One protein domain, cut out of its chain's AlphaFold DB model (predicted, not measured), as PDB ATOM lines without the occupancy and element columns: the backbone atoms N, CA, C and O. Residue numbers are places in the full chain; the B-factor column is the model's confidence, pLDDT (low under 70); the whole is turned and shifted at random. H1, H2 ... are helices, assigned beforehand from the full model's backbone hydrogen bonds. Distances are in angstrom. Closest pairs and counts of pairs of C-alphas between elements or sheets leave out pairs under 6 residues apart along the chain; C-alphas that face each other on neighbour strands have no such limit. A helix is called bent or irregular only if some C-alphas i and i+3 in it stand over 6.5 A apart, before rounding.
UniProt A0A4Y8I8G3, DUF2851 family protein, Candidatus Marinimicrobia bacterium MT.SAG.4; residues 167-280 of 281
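What this domain is: This is residues 167 to 280 of the 281 residues of the protein "DUF2851 family protein" of Candidatus Marinimicrobia bacterium MT.SAG.4 (UniProt A0A4Y8I8G3). A long straight helix, H1, sticks out with residues 167 to 187 as an arm from a loose body of five shorter helices strung in a zigzag. In that body the H2-H3 hairpin lies nearer the arm, H4 leads away from it, and H5 and H6 cross at the far end. The printed part has 114 residues with six named helices, H1 to H6 in order, and no named strand: all helix. It is loose, with a radius of gyration of the C-alphas of 18.7 A, spanning 62 by 29 by 22 A.

Where its parts are: H1, residues 167 to 193, runs 38.8 A from C-alpha 167 at (49.862, 63.769, -7.927). H2 is residues 198 to 210, 18.5 A. H3, residues 212 to 225, 18.3 A, is irregular: C-alphas 214 and 217 are 8.2 A apart. H4 is residues 228 to 237, 14.4 A. H5 is residues 241 to 255, 21.0 A. H6, residues 266 to 278, 18.6 A, ends with C-alpha 278 at (13.809, 37.077, 25.632).

How they stand to each other: The hub, H2, touches H1, H3 and H4. The closest C-alphas are Leu 192 and Tyr 198, 7.2 A, for H1; Arg 208 and Ser 220, 4.4 A, for H3; Glu 200 and Leu 228, 5.6 A, for H4. H4 and H5, a hairpin, touch at Ile 235 and Ala 244, closest C-alphas 5.2 A apart. H5 and H6 touch about perpendicular, at 81 degrees, closest C-alphas Ser 250 and Leu 271, 4.6 A. Every O i to N i+4 pair is within hydrogen-bond range in H1, H2, H4, H5 and H6; in H3, 8 of 10.

The domain as a whole: The C-alphas of Gly 167 and Thr 264, the two farthest apart, are 63.0 A apart. The printed part has no cut and no long link. Residues 261 to 262 and 280 have pLDDT under 70.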
ATOM      1  N   GLY A 167      48.932  64.682  -8.593       90.38
ATOM      2  CA  GLY A 167      49.862  63.769  -7.927       90.38
ATOM      3  C   GLY A 167      49.959  64.024  -6.423       90.38
ATOM      4  O   GLY A 167      49.952  63.078  -5.633       90.38
ATOM      5  N   GLU A 168      49.973  65.291  -6.012       87.94
ATOM      6  CA  GLU A 168      49.955  65.693  -4.601       87.94
ATOM      7  C   GLU A 168      48.646  65.286  -3.919       87.94
ATOM      8  O   GLU A 168      48.675  64.704  -2.833       87.94
ATOM      9  N   ILE A 169      47.506  65.488  -4.592       85.38
ATOM     10  CA  ILE A 169      46.194  65.027  -4.114       85.38
ATOM     11  C   ILE A 169      46.193  63.504  -3.946       85.38
ATOM     12  O   ILE A 169      45.763  62.996  -2.909       85.38
ATOM     13  N   TYR A 170      46.708  62.755  -4.926       90.25
ATOM     14  CA  TYR A 170      46.795  61.297  -4.835       90.25
ATOM     15  C   TYR A 170      47.640  60.844  -3.636       90.25
ATOM     16  O   TYR A 170      47.187  60.018  -2.838       90.25
ATOM     17  N   LEU A 171      48.842  61.401  -3.460       92.75
ATOM     18  CA  LEU A 171      49.721  61.059  -2.337       92.75
ATOM     19  C   LEU A 171      49.089  61.414  -0.986       92.75
ATOM     20  O   LEU A 171      49.180  60.625  -0.038       92.75
ATOM     21  N   LEU A 172      48.403  62.556  -0.904       87.56
ATOM     22  CA  LEU A 172      47.649  62.963   0.276       87.56
ATOM     23  C   LEU A 172      46.528  61.963   0.591       87.56
ATOM     24  O   LEU A 172      46.440  61.481   1.721       87.56
ATOM     25  N   LEU A 173      45.715  61.587  -0.400       90.00
ATOM     26  CA  LEU A 173      44.638  60.605  -0.236       90.00
ATOM     27  C   LEU A 173      45.173  59.232   0.189       90.00
ATOM     28  O   LEU A 173      44.597  58.602   1.077       90.00
ATOM     29  N   VAL A 174      46.293  58.780  -0.380       95.38
ATOM     30  CA  VAL A 174      46.951  57.525   0.018       95.38
ATOM     31  C   VAL A 174      47.438  57.598   1.466       95.38
ATOM     32  O   VAL A 174      47.205  56.663   2.241       95.38
ATOM     33  N   ARG A 175      48.081  58.704   1.862       95.12
ATOM     34  CA  ARG A 175      48.556  58.920   3.237       95.12
ATOM     35  C   ARG A 175      47.392  58.909   4.229       95.12
ATOM     36  O   ARG A 175      47.416  58.119   5.175       95.12
ATOM     37  N   LEU A 176      46.365  59.727   3.991       90.06
ATOM     38  CA  LEU A 176      45.177  59.823   4.845       90.06
ATOM     39  C   LEU A 176      44.393  58.503   4.877       90.06
ATOM     40  O   LEU A 176      43.921  58.072   5.930       90.06
ATOM     41  N   GLY A 177      44.304  57.806   3.742       94.25
ATOM     42  CA  GLY A 177      43.699  56.480   3.643       94.25
ATOM     43  C   GLY A 177      44.430  55.444   4.497       94.25
ATOM     44  O   GLY A 177      43.794  54.699   5.251       94.25
ATOM     45  N   ARG A 178      45.769  55.432   4.452       96.44
ATOM     46  CA  ARG A 178      46.606  54.552   5.281       96.44
ATOM     47  C   ARG A 178      46.465  54.875   6.765       96.44
ATOM     48  O   ARG A 178      46.367  53.959   7.583       96.44
ATOM     49  N   GLU A 179      46.418  56.153   7.122       93.75
ATOM     50  CA  GLU A 179      46.196  56.578   8.502       93.75
ATOM     51  C   GLU A 179      44.828  56.114   9.021       93.75
ATOM     52  O   GLU A 179      44.749  55.444  10.054       93.75
ATOM     53  N   ARG A 180      43.761  56.351   8.252       90.56
ATOM     54  CA  ARG A 180      42.405  55.889   8.576       90.56
ATOM     55  C   ARG A 180      42.332  54.367   8.716       90.56
ATOM     56  O   ARG A 180      41.663  53.861   9.621       90.56
ATOM     57  N   LEU A 181      43.022  53.618   7.852       94.62
ATOM     58  CA  LEU A 181      43.113  52.159   7.946       94.62
ATOM     59  C   LEU A 181      43.828  51.721   9.233       94.62
ATOM     60  O   LEU A 181      43.339  50.842   9.943       94.62
ATOM     61  N   ASN A 182      44.943  52.367   9.576       94.69
ATOM     62  CA  ASN A 182      45.690  52.089  10.802       94.69
ATOM     63  C   ASN A 182      44.866  52.375  12.065       94.69
ATOM     64  O   ASN A 182      44.900  51.579  13.006       94.69
ATOM     65  N   GLN A 183      44.097  53.468  12.085       89.56
ATOM     66  CA  GLN A 183      43.171  53.785  13.176       89.56
ATOM     67  C   GLN A 183      42.091  52.701  13.327       89.56
ATOM     68  O   GLN A 183      41.867  52.202  14.432       89.56
ATOM     69  N   LYS A 184      41.477  52.253  12.218       87.44
ATOM     70  CA  LYS A 184      40.513  51.136  12.227       87.44
ATOM     71  C   LYS A 184      41.137  49.843  12.757       87.44
ATOM     72  O   LYS A 184      40.543  49.188  13.611       87.44
ATOM     73  N   ARG A 185      42.349  49.501  12.306       93.25
ATOM     74  CA  ARG A 185      43.083  48.311  12.763       93.25
ATOM     75  C   ARG A 185      43.341  48.347  14.268       93.25
ATOM     76  O   ARG A 185      43.077  47.358  14.941       93.25
ATOM     77  N   LYS A 186      43.831  49.474  14.801       93.31
ATOM     78  CA  LYS A 186      44.060  49.647  16.248       93.31
ATOM     79  C   LYS A 186      42.769  49.429  17.040       93.31
ATOM     80  O   LYS A 186      42.783  48.699  18.025       93.31
ATOM     81  N   LYS A 187      41.649  49.991  16.571       88.50
ATOM     82  CA  LYS A 187      40.338  49.808  17.206       88.50
ATOM     83  C   LYS A 187      39.908  48.339  17.234       88.50
ATOM     84  O   LYS A 187      39.511  47.858  18.288       88.50
ATOM     85  N   PHE A 188      40.020  47.617  16.117       89.75
ATOM     86  CA  PHE A 188      39.682  46.189  16.091       89.75
ATOM     87  C   PHE A 188      40.609  45.346  16.964       89.75
ATOM     88  O   PHE A 188      40.125  44.452  17.647       89.75
ATOM     89  N   LYS A 189      41.911  45.659  17.002       92.50
ATOM     90  CA  LYS A 189      42.868  44.975  17.878       92.50
ATOM     91  C   LYS A 189      42.459  45.085  19.351       92.50
ATOM     92  O   LYS A 189      42.320  44.059  20.001       92.50
ATOM     93  N   LEU A 190      42.159  46.296  19.828       92.44
ATOM     94  CA  LEU A 190      41.689  46.511  21.203       92.44
ATOM     95  C   LEU A 190      40.397  45.735  21.501       92.44
ATOM     96  O   LEU A 190      40.235  45.162  22.574       92.44
ATOM     97  N   GLN A 191      39.467  45.684  20.543       90.25
ATOM     98  CA  GLN A 191      38.222  44.943  20.729       90.25
ATOM     99  C   GLN A 191      38.437  43.420  20.753       90.25
ATOM    100  O   GLN A 191      37.752  42.744  21.520       90.25
ATOM    101  N   LEU A 192      39.382  42.878  19.975       92.62
ATOM    102  CA  LEU A 192      39.784  41.467  20.070       92.62
ATOM    103  C   LEU A 192      40.423  41.167  21.431       92.62
ATOM    104  O   LEU A 192      40.043  40.200  22.082       92.62
ATOM    105  N   GLU A 193      41.339  42.026  21.886       93.56
ATOM    106  CA  GLU A 193      42.032  41.883  23.177       93.56
ATOM    107  C   GLU A 193      41.066  41.941  24.371       93.56
ATOM    108  O   GLU A 193      41.301  41.291  25.383       93.56
ATOM    109  N   SER A 194      39.927  42.629  24.234       88.75
ATOM    110  CA  SER A 194      38.844  42.622  25.234       88.75
ATOM    111  C   SER A 194      37.986  41.340  25.257       88.75
ATOM    112  O   SER A 194      36.967  41.298  25.944       88.75
ATOM    113  N   GLY A 195      38.361  40.303  24.500       89.81
ATOM    114  CA  GLY A 195      37.701  38.992  24.503       89.81
ATOM    115  C   GLY A 195      36.596  38.807  23.458       89.81
ATOM    116  O   GLY A 195      35.886  37.800  23.489       89.81
ATOM    117  N   ASN A 196      36.426  39.740  22.515       91.12
ATOM    118  CA  ASN A 196      35.470  39.552  21.421       91.12
ATOM    119  C   ASN A 196      36.028  38.598  20.356       91.12
ATOM    120  O   ASN A 196      37.186  38.690  19.958       91.12
ATOM    121  N   SER A 197      35.170  37.729  19.819       94.06
ATOM    122  CA  SER A 197      35.511  36.908  18.651       94.06
ATOM    123  C   SER A 197      35.513  37.734  17.357       94.06
ATOM    124  O   SER A 197      34.815  38.743  17.252       94.06
ATOM    125  N   TYR A 198      36.205  37.258  16.316       94.56
ATOM    126  CA  TYR A 198      36.130  37.858  14.976       94.56
ATOM    127  C   TYR A 198      34.690  37.986  14.457       94.56
ATOM    128  O   TYR A 198      34.341  39.000  13.854       94.56
ATOM    129  N   GLY A 199      33.839  36.991  14.731       95.31
ATOM    130  CA  GLY A 199      32.425  37.027  14.351       95.31
ATOM    131  C   GLY A 199      31.662  38.155  15.044       95.31
ATOM    132  O   GLY A 199      30.905  38.868  14.392       95.31
ATOM    133  N   GLU A 200      31.900  38.360  16.342       94.94
ATOM    134  CA  GLU A 200      31.301  39.462  17.107       94.94
ATOM    135  C   GLU A 200      31.744  40.826  16.556       94.94
ATOM    136  O   GLU A 200      30.920  41.728  16.396       94.94
ATOM    137  N   LEU A 201      33.023  40.979  16.198       93.88
ATOM    138  CA  LEU A 201      33.514  42.225  15.600       93.88
ATOM    139  C   LEU A 201      32.923  42.495  14.222       93.88
ATOM    140  O   LEU A 201      32.562  43.636  13.931       93.88
ATOM    141  N   PHE A 202      32.799  41.458  13.393       94.06
ATOM    142  CA  PHE A 202      32.134  41.568  12.101       94.06
ATOM    143  C   PHE A 202      30.677  42.004  12.278       94.06
ATOM    144  O   PHE A 202      30.257  42.980  11.661       94.06
ATOM    145  N   TYR A 203      29.938  41.350  13.177       94.44
ATOM    146  CA  TYR A 203      28.555  41.699  13.489       94.44
ATOM    147  C   TYR A 203      28.417  43.153  13.971       94.44
ATOM    148  O   TYR A 203      27.602  43.900  13.436       94.44
ATOM    149  N   ARG A 204      29.259  43.600  14.910       92.81
ATOM    150  CA  ARG A 204      29.263  44.995  15.387       92.81
ATOM    151  C   ARG A 204      29.582  45.992  14.279       92.81
ATOM    152  O   ARG A 204      28.984  47.066  14.219       92.81
ATOM    153  N   GLY A 205      30.532  45.651  13.408       91.94
ATOM    154  CA  GLY A 205      30.874  46.447  12.233       91.94
ATOM    155  C   GLY A 205      29.711  46.548  11.247       91.94
ATOM    156  O   GLY A 205      29.421  47.640  10.763       91.94
ATOM    157  N   PHE A 206      29.021  45.433  11.006       93.81
ATOM    158  CA  PHE A 206      27.844  45.359  10.148       93.81
ATOM    159  C   PHE A 206      26.676  46.168  10.718       93.81
ATOM    160  O   PHE A 206      26.144  47.027  10.021       93.81
ATOM    161  N   ALA A 207      26.353  45.987  12.002       93.19
ATOM    162  CA  ALA A 207      25.346  46.781  12.697       93.19
ATOM    163  C   ALA A 207      25.651  48.277  12.546       93.19
ATOM    164  O   ALA A 207      24.835  49.017  12.010       93.19
ATOM    165  N   ARG A 208      26.873  48.708  12.889       92.69
ATOM    166  CA  ARG A 208      27.316  50.100  12.713       92.69
ATOM    167  C   ARG A 208      27.113  50.614  11.282       92.69
ATOM    168  O   ARG A 208      26.724  51.766  11.120       92.69
ATOM    169  N   ALA A 209      27.399  49.799  10.266       92.44
ATOM    170  CA  ALA A 209      27.245  50.189   8.865       92.44
ATOM    171  C   ALA A 209      25.775  50.409   8.471       92.44
ATOM    172  O   ALA A 209      25.495  51.362   7.747       92.44
ATOM    173  N   LEU A 210      24.844  49.602   8.997       93.12
ATOM    174  CA  LEU A 210      23.400  49.767   8.768       93.12
ATOM    175  C   LEU A 210      22.849  51.092   9.307       93.12
ATOM    176  O   LEU A 210      21.831  51.574   8.822       93.12
ATOM    177  N   GLY A 211      23.534  51.712  10.272       90.19
ATOM    178  CA  GLY A 211      23.171  53.042  10.753       90.19
ATOM    179  C   GLY A 211      23.429  54.166   9.748       90.19
ATOM    180  O   GLY A 211      22.923  55.271   9.941       90.19
ATOM    181  N   TYR A 212      24.208  53.921   8.687       88.62
ATOM    182  CA  TYR A 212      24.679  54.949   7.749       88.62
ATOM    183  C   TYR A 212      25.258  56.179   8.478       88.62
ATOM    184  O   TYR A 212      25.617  56.103   9.651       88.62
ATOM    185  N   SER A 213      25.413  57.321   7.805       81.12
ATOM    186  CA  SER A 213      25.969  58.530   8.428       81.12
ATOM    187  C   SER A 213      25.151  59.006   9.633       81.12
ATOM    188  O   SER A 213      25.738  59.372  10.646       81.12
ATOM    189  N   LYS A 214      23.818  58.941   9.542       78.75
ATOM    190  CA  LYS A 214      22.899  59.547  10.517       78.75
ATOM    191  C   LYS A 214      22.765  58.762  11.819       78.75
ATOM    192  O   LYS A 214      22.699  59.357  12.885       78.75
ATOM    193  N   ASN A 215      22.756  57.430  11.737       85.44
ATOM    194  CA  ASN A 215      22.477  56.557  12.879       85.44
ATOM    195  C   ASN A 215      23.668  55.664  13.269       85.44
ATOM    196  O   ASN A 215      23.502  54.641  13.938       85.44
ATOM    197  N   THR A 216      24.890  56.014  12.840       90.38
ATOM    198  CA  THR A 216      26.106  55.224  13.108       90.38
ATOM    199  C   THR A 216      26.295  54.934  14.604       90.38
ATOM    200  O   THR A 216      26.703  53.826  14.958       90.38
ATOM    201  N   SER A 217      26.069  55.908  15.494       86.44
ATOM    202  CA  SER A 217      26.279  55.729  16.939       86.44
ATOM    203  C   SER A 217      25.189  54.855  17.558       86.44
ATOM    204  O   SER A 217      25.519  53.921  18.287       86.44
ATOM    205  N   GLN A 218      23.925  55.083  17.197       89.12
ATOM    206  CA  GLN A 218      22.766  54.311  17.643       89.12
ATOM    207  C   GLN A 218      22.915  52.841  17.234       89.12
ATOM    208  O   GLN A 218      22.870  51.951  18.078       89.12
ATOM    209  N   PHE A 219      23.214  52.567  15.964       92.38
ATOM    210  CA  PHE A 219      23.435  51.201  15.480       92.38
ATOM    211  C   PHE A 219      24.719  50.555  16.016       92.38
ATOM    212  O   PHE A 219      24.764  49.342  16.230       92.38
ATOM    213  N   SER A 220      25.759  51.344  16.302       90.31
ATOM    214  CA  SER A 220      26.938  50.843  17.019       90.31
ATOM    215  C   SER A 220      26.609  50.462  18.467       90.31
ATOM    216  O   SER A 220      27.205  49.516  18.990       90.31
ATOM    217  N   CYS A 221      25.690  51.184  19.114       90.12
ATOM    218  CA  CYS A 221      25.170  50.851  20.438       90.12
ATOM    219  C   CYS A 221      24.351  49.556  20.374       90.12
ATOM    220  O   CYS A 221      24.665  48.617  21.102       90.12
ATOM    221  N   PHE A 222      23.419  49.437  19.418       89.44
ATOM    222  CA  PHE A 222      22.647  48.208  19.191       89.44
ATOM    223  C   PHE A 222      23.533  46.978  19.033       89.44
ATOM    224  O   PHE A 222      23.365  46.009  19.769       89.44
ATOM    225  N   GLY A 223      24.521  47.035  18.135       90.25
ATOM    226  CA  GLY A 223      25.450  45.922  17.935       90.25
ATOM    227  C   GLY A 223      26.287  45.595  19.178       90.25
ATOM    228  O   GLY A 223      26.811  44.494  19.296       90.25
ATOM    229  N   SER A 224      26.426  46.533  20.118       87.81
ATOM    230  CA  SER A 224      27.128  46.293  21.383       87.81
ATOM    231  C   SER A 224      26.224  45.693  22.463       87.81
ATOM    232  O   SER A 224      26.718  44.913  23.279       87.81
ATOM    233  N   LEU A 225      24.934  46.046  22.462       90.44
ATOM    234  CA  LEU A 225      23.920  45.544  23.393       90.44
ATOM    235  C   LEU A 225      23.461  44.126  23.025       90.44
ATOM    236  O   LEU A 225      23.401  43.252  23.888       90.44
ATOM    237  N   LEU A 226      23.178  43.871  21.746       91.06
ATOM    238  CA  LEU A 226      22.705  42.575  21.262       91.06
ATOM    239  C   LEU A 226      23.872  41.724  20.749       91.06
ATOM    240  O   LEU A 226      24.199  41.759  19.572       91.06
ATOM    241  N   ARG A 227      24.510  40.935  21.620       91.12
ATOM    242  CA  ARG A 227      25.653  40.086  21.222       91.12
ATOM    243  C   ARG A 227      25.279  39.059  20.147       91.12
ATOM    244  O   ARG A 227      24.206  38.453  20.191       91.12
ATOM    245  N   LEU A 228      26.223  38.743  19.256       93.50
ATOM    246  CA  LEU A 228      26.035  37.745  18.198       93.50
ATOM    247  C   LEU A 228      25.710  36.351  18.754       93.50
ATOM    248  O   LEU A 228      24.969  35.588  18.133       93.50
ATOM    249  N   SER A 229      26.243  36.000  19.926       91.81
ATOM    250  CA  SER A 229      25.932  34.732  20.597       91.81
ATOM    251  C   SER A 229      24.447  34.606  20.943       91.81
ATOM    252  O   SER A 229      23.874  33.537  20.744       91.81
ATOM    253  N   LYS A 230      23.807  35.695  21.388       89.81
ATOM    254  CA  LYS A 230      22.373  35.735  21.698       89.81
ATOM    255  C   LYS A 230      21.533  35.552  20.435       89.81
ATOM    256  O   LYS A 230      20.607  34.748  20.439       89.81
ATOM    257  N   ILE A 231      21.903  36.223  19.342       91.50
ATOM    258  CA  ILE A 231      21.247  36.058  18.033       91.50
ATOM    259  C   ILE A 231      21.319  34.592  17.588       91.50
ATOM    260  O   ILE A 231      20.305  33.991  17.243       91.50
ATOM    261  N   ARG A 232      22.510  33.985  17.659       92.06
ATOM    262  CA  ARG A 232      22.717  32.575  17.294       92.06
ATOM    263  C   ARG A 232      21.940  31.611  18.190       92.06
ATOM    264  O   ARG A 232      21.449  30.613  17.677       92.06
ATOM    265  N   LYS A 233      21.840  31.888  19.497       90.81
ATOM    266  CA  LYS A 233      21.034  31.099  20.444       90.81
ATOM    267  C   LYS A 233      19.568  31.085  20.003       90.81
ATOM    268  O   LYS A 233      19.014  30.015  19.802       90.81
ATOM    269  N   ILE A 234      18.993  32.260  19.738       89.31
ATOM    270  CA  ILE A 234      17.588  32.396  19.324       89.31
ATOM    271  C   ILE A 234      17.306  31.644  18.029       89.31
ATOM    272  O   ILE A 234      16.351  30.880  17.981       89.31
ATOM    273  N   ILE A 235      18.158  31.808  17.013       89.62
ATOM    274  CA  ILE A 235      17.996  31.118  15.725       89.62
ATOM    275  C   ILE A 235      18.031  29.589  15.897       89.62
ATOM    276  O   ILE A 235      17.347  28.884  15.170       89.62
ATOM    277  N   ARG A 236      18.810  29.065  16.852       90.00
ATOM    278  CA  ARG A 236      18.918  27.618  17.103       90.00
ATOM    279  C   ARG A 236      17.777  27.044  17.942       90.00
ATOM    280  O   ARG A 236      17.488  25.861  17.814       90.00
ATOM    281  N   GLU A 237      17.197  27.835  18.842       86.75
ATOM    282  CA  GLU A 237      16.195  27.370  19.814       86.75
ATOM    283  C   GLU A 237      14.754  27.417  19.287       86.75
ATOM    284  O   GLU A 237      13.862  26.816  19.883       86.75
ATOM    285  N   VAL A 238      14.507  28.123  18.185       85.88
ATOM    286  CA  VAL A 238      13.187  28.193  17.545       85.88
ATOM    287  C   VAL A 238      13.041  27.204  16.393       85.88
ATOM    288  O   VAL A 238      13.982  26.917  15.663       85.88
ATOM    289  N   SER A 239      11.819  26.696  16.230       79.19
ATOM    290  CA  SER A 239      11.493  25.639  15.268       79.19
ATOM    291  C   SER A 239      11.314  26.128  13.827       79.19
ATOM    292  O   SER A 239      11.308  25.303  12.918       79.19
ATOM    293  N   SER A 240      11.146  27.438  13.601       87.56
ATOM    294  CA  SER A 240      10.963  28.020  12.267       87.56
ATOM    295  C   SER A 240      11.690  29.361  12.104       87.56
ATOM    296  O   SER A 240      11.837  30.124  13.064       87.56
ATOM    297  N   ASP A 241      12.084  29.688  10.869       81.50
ATOM    298  CA  ASP A 241      12.706  30.977  10.524       81.50
ATOM    299  C   ASP A 241      11.782  32.165  10.819       81.50
ATOM    300  O   ASP A 241      12.237  33.239  11.218       81.50
ATOM    301  N   ASN A 242      10.470  31.967  10.671       85.38
ATOM    302  CA  ASN A 242       9.483  32.990  10.989       85.38
ATOM    303  C   ASN A 242       9.479  33.304  12.494       85.38
ATOM    304  O   ASN A 242       9.491  34.470  12.890       85.38
ATOM    305  N   ASP A 243       9.556  32.276  13.341       86.50
ATOM    306  CA  ASP A 243       9.654  32.464  14.790       86.50
ATOM    307  C   ASP A 243      10.992  33.097  15.187       86.50
ATOM    308  O   ASP A 243      11.022  33.959  16.070       86.50
ATOM    309  N   ALA A 244      12.097  32.730  14.524       87.81
ATOM    310  CA  ALA A 244      13.385  33.397  14.717       87.81
ATOM    311  C   ALA A 244      13.273  34.896  14.412       87.81
ATOM    312  O   ALA A 244      13.680  35.725  15.229       87.81
ATOM    313  N   GLY A 245      12.672  35.236  13.268       90.31
ATOM    314  CA  GLY A 245      12.449  36.609  12.829       90.31
ATOM    315  C   GLY A 245      11.665  37.422  13.853       90.31
ATOM    316  O   GLY A 245      12.141  38.466  14.293       90.31
ATOM    317  N   ILE A 246      10.522  36.907  14.318       92.31
ATOM    318  CA  ILE A 246       9.673  37.591  15.308       92.31
ATOM    319  C   ILE A 246      10.424  37.788  16.636       92.31
ATOM    320  O   ILE A 246      10.320  38.844  17.265       92.31
ATOM    321  N   ASN A 247      11.196  36.797  17.091       91.88
ATOM    322  CA  ASN A 247      11.971  36.928  18.327       91.88
ATOM    323  C   ASN A 247      13.102  37.960  18.190       91.88
ATOM    324  O   ASN A 247      13.275  38.790  19.084       91.88
ATOM    325  N   LEU A 248      13.839  37.959  17.078       91.38
ATOM    326  CA  LEU A 248      14.892  38.945  16.826       91.38
ATOM    327  C   LEU A 248      14.325  40.358  16.670       91.38
ATOM    328  O   LEU A 248      14.855  41.296  17.261       91.38
ATOM    329  N   GLU A 249      13.217  40.512  15.953       92.12
ATOM    330  CA  GLU A 249      12.511  41.785  15.827       92.12
ATOM    331  C   GLU A 249      12.044  42.302  17.191       92.12
ATOM    332  O   GLU A 249      12.249  43.473  17.503       92.12
ATOM    333  N   SER A 250      11.519  41.425  18.055       92.94
ATOM    334  CA  SER A 250      11.113  41.819  19.409       92.94
ATOM    335  C   SER A 250      12.277  42.356  20.246       92.94
ATOM    336  O   SER A 250      12.094  43.294  21.018       92.94
ATOM    337  N   LEU A 251      13.487  41.806  20.068       91.25
ATOM    338  CA  LEU A 251      14.694  42.316  20.715       91.25
ATOM    339  C   LEU A 251      15.114  43.670  20.148       91.25
ATOM    340  O   LEU A 251      15.469  44.556  20.918       91.25
ATOM    341  N   LEU A 252      15.065  43.843  18.826       89.38
ATOM    342  CA  LEU A 252      15.426  45.105  18.180       89.38
ATOM    343  C   LEU A 252      14.488  46.240  18.605       89.38
ATOM    344  O   LEU A 252      14.968  47.285  19.036       89.38
ATOM    345  N   PHE A 253      13.172  46.013  18.555       90.56
ATOM    346  CA  PHE A 253      12.168  46.988  18.993       90.56
ATOM    347  C   PHE A 253      12.218  47.236  20.506       90.56
ATOM    348  O   PHE A 253      12.018  48.359  20.966       90.56
ATOM    349  N   GLY A 254      12.494  46.196  21.296       90.31
ATOM    350  CA  GLY A 254      12.618  46.327  22.745       90.31
ATOM    351  C   GLY A 254      13.831  47.151  23.158       90.31
ATOM    352  O   GLY A 254      13.703  48.056  23.979       90.31
ATOM    353  N   LEU A 255      14.993  46.890  22.553       88.88
ATOM    354  CA  LEU A 255      16.220  47.647  22.809       88.88
ATOM    355  C   LEU A 255      16.146  49.088  22.293       88.88
ATOM    356  O   LEU A 255      16.830  49.953  22.834       88.88
ATOM    357  N   SER A 256      15.351  49.351  21.252       87.25
ATOM    358  CA  SER A 256      15.176  50.698  20.697       87.25
ATOM    359  C   SER A 256      14.157  51.545  21.453       87.25
ATOM    360  O   SER A 256      14.041  52.734  21.170       87.25
ATOM    361  N   GLY A 257      13.415  50.952  22.394       87.75
ATOM    362  CA  GLY A 257      12.312  51.623  23.075       87.75
ATOM    363  C   GLY A 257      11.088  51.855  22.182       87.75
ATOM    364  O   GLY A 257      10.199  52.601  22.572       87.75
ATOM    365  N   LEU A 258      11.018  51.213  21.010       88.50
ATOM    366  CA  LEU A 258       9.907  51.353  20.059       88.50
ATOM    367  C   LEU A 258       8.741  50.393  20.345       88.50
ATOM    368  O   LEU A 258       7.765  50.368  19.600       88.50
ATOM    369  N   LEU A 259       8.824  49.574  21.398       87.56
ATOM    370  CA  LEU A 259       7.684  48.782  21.859       87.56
ATOM    371  C   LEU A 259       6.700  49.676  22.613       87.56
ATOM    372  O   LEU A 259       6.835  49.904  23.815       87.56
ATOM    373  N   GLU A 260       5.689  50.155  21.901       76.25
ATOM    374  CA  GLU A 260       4.593  50.916  22.488       76.25
ATOM    375  C   GLU A 260       3.707  50.036  23.388       76.25
ATOM    376  O   GLU A 260       3.268  48.940  23.020       76.25
ATOM    377  N   THR A 261       3.404  50.529  24.588       65.81
ATOM    378  CA  THR A 261       2.461  49.891  25.512       65.81
ATOM    379  C   THR A 261       1.043  50.400  25.266       65.81
ATOM    380  O   THR A 261       0.830  51.606  25.228       65.81
ATOM    381  N   GLY A 262       0.061  49.499  25.174       64.50
ATOM    382  CA  GLY A 262      -1.359  49.871  25.053       64.50
ATOM    383  C   GLY A 262      -1.899  49.952  23.622       64.50
ATOM    384  O   GLY A 262      -3.063  50.296  23.436       64.50
ATOM    385  N   VAL A 263      -1.102  49.586  22.614       70.44
ATOM    386  CA  VAL A 263      -1.539  49.573  21.209       70.44
ATOM    387  C   VAL A 263      -2.483  48.399  20.934       70.44
ATOM    388  O   VAL A 263      -2.261  47.266  21.373       70.44
ATOM    389  N   THR A 264      -3.534  48.650  20.150       73.81
ATOM    390  CA  THR A 264      -4.455  47.612  19.663       73.81
ATOM    391  C   THR A 264      -3.848  46.738  18.563       73.81
ATOM    392  O   THR A 264      -4.393  45.667  18.287       73.81
ATOM    393  N   ASP A 265      -2.708  47.123  17.996       86.38
ATOM    394  CA  ASP A 265      -2.031  46.397  16.929       86.38
ATOM    395  C   ASP A 265      -1.575  44.996  17.376       86.38
ATOM    396  O   ASP A 265      -0.925  44.804  18.409       86.38
ATOM    397  N   SER A 266      -1.949  43.989  16.588       87.12
ATOM    398  CA  SER A 266      -1.708  42.580  16.916       87.12
ATOM    399  C   SER A 266      -0.224  42.200  16.855       87.12
ATOM    400  O   SER A 266       0.237  41.402  17.679       87.12
ATOM    401  N   ARG A 267       0.548  42.811  15.946       88.44
ATOM    402  CA  ARG A 267       1.986  42.572  15.801       88.44
ATOM    403  C   ARG A 267       2.751  43.183  16.968       88.44
ATOM    404  O   ARG A 267       3.565  42.492  17.574       88.44
ATOM    405  N   MET A 268       2.443  44.417  17.362       89.00
ATOM    406  CA  MET A 268       3.086  45.085  18.503       89.00
ATOM    407  C   MET A 268       2.833  44.349  19.821       89.00
ATOM    408  O   MET A 268       3.746  44.214  20.645       89.00
ATOM    409  N   ARG A 269       1.634  43.776  20.009       88.25
ATOM    410  CA  ARG A 269       1.352  42.892  21.153       88.25
ATOM    411  C   ARG A 269       2.202  41.621  21.126       88.25
ATOM    412  O   ARG A 269       2.742  41.233  22.166       88.25
ATOM    413  N   LEU A 270       2.344  40.988  19.960       90.62
ATOM    414  CA  LEU A 270       3.173  39.792  19.789       90.62
ATOM    415  C   LEU A 270       4.652  40.081  20.086       90.62
ATOM    416  O   LEU A 270       5.265  39.370  20.886       90.62
ATOM    417  N   LEU A 271       5.203  41.155  19.516       92.56
ATOM    418  CA  LEU A 271       6.581  41.582  19.765       92.56
ATOM    419  C   LEU A 271       6.796  41.919  21.245       92.56
ATOM    420  O   LEU A 271       7.751  41.441  21.851       92.56
ATOM    421  N   SER A 272       5.866  42.639  21.877       90.69
ATOM    422  CA  SER A 272       5.944  42.966  23.308       90.69
ATOM    423  C   SER A 272       5.945  41.728  24.207       90.69
ATOM    424  O   SER A 272       6.672  41.677  25.205       90.69
ATOM    425  N   LYS A 273       5.150  40.708  23.863       90.00
ATOM    426  CA  LYS A 273       5.134  39.424  24.572       90.00
ATOM    427  C   LYS A 273       6.480  38.703  24.437       90.00
ATOM    428  O   LYS A 273       7.030  38.262  25.447       90.00
ATOM    429  N   ASN A 274       7.027  38.621  23.225       90.19
ATOM    430  CA  ASN A 274       8.289  37.924  22.967       90.19
ATOM    431  C   ASN A 274       9.500  38.666  23.556       90.19
ATOM    432  O   ASN A 274      10.392  38.026  24.110       90.19
ATOM    433  N   TRP A 275       9.493  40.000  23.564       90.94
ATOM    434  CA  TRP A 275      10.506  40.803  24.250       90.94
ATOM    435  C   TRP A 275      10.596  40.453  25.736       90.94
ATOM    436  O   TRP A 275      11.682  40.180  26.244       90.94
ATOM    437  N   LYS A 276       9.453  40.384  26.436       88.69
ATOM    438  CA  LYS A 276       9.418  40.015  27.862       88.69
ATOM    439  C   LYS A 276      10.024  38.636  28.125       88.69
ATOM    440  O   LYS A 276      10.662  38.470  29.156       88.69
ATOM    441  N   LYS A 277       9.844  37.686  27.203       86.25
ATOM    442  CA  LYS A 277      10.426  36.339  27.281       86.25
ATOM    443  C   LYS A 277      11.941  36.345  27.047       86.25
ATOM    444  O   LYS A 277      12.657  35.612  27.710       86.25
ATOM    445  N   ASN A 278      12.423  37.151  26.101       83.19
ATOM    446  CA  ASN A 278      13.809  37.077  25.632       83.19
ATOM    447  C   ASN A 278      14.772  38.056  26.326       83.19
ATOM    448  O   ASN A 278      15.986  37.866  26.209       83.19
ATOM    449  N   LYS A 279      14.261  39.084  27.028       79.12
ATOM    450  CA  LYS A 279      15.073  40.130  27.684       79.12
ATOM    451  C   LYS A 279      15.804  39.687  28.959       79.12
ATOM    452  O   LYS A 279      16.664  40.421  29.427       79.12
ATOM    453  N   THR A 280      15.406  38.569  29.570       57.19
ATOM    454  CA  THR A 280      15.848  38.128  30.912       57.19
ATOM    455  C   THR A 280      17.119  37.272  30.924       57.19
ATOM    456  O   THR A 280      17.509  36.796  31.981       57.19
TER     457      THR A 280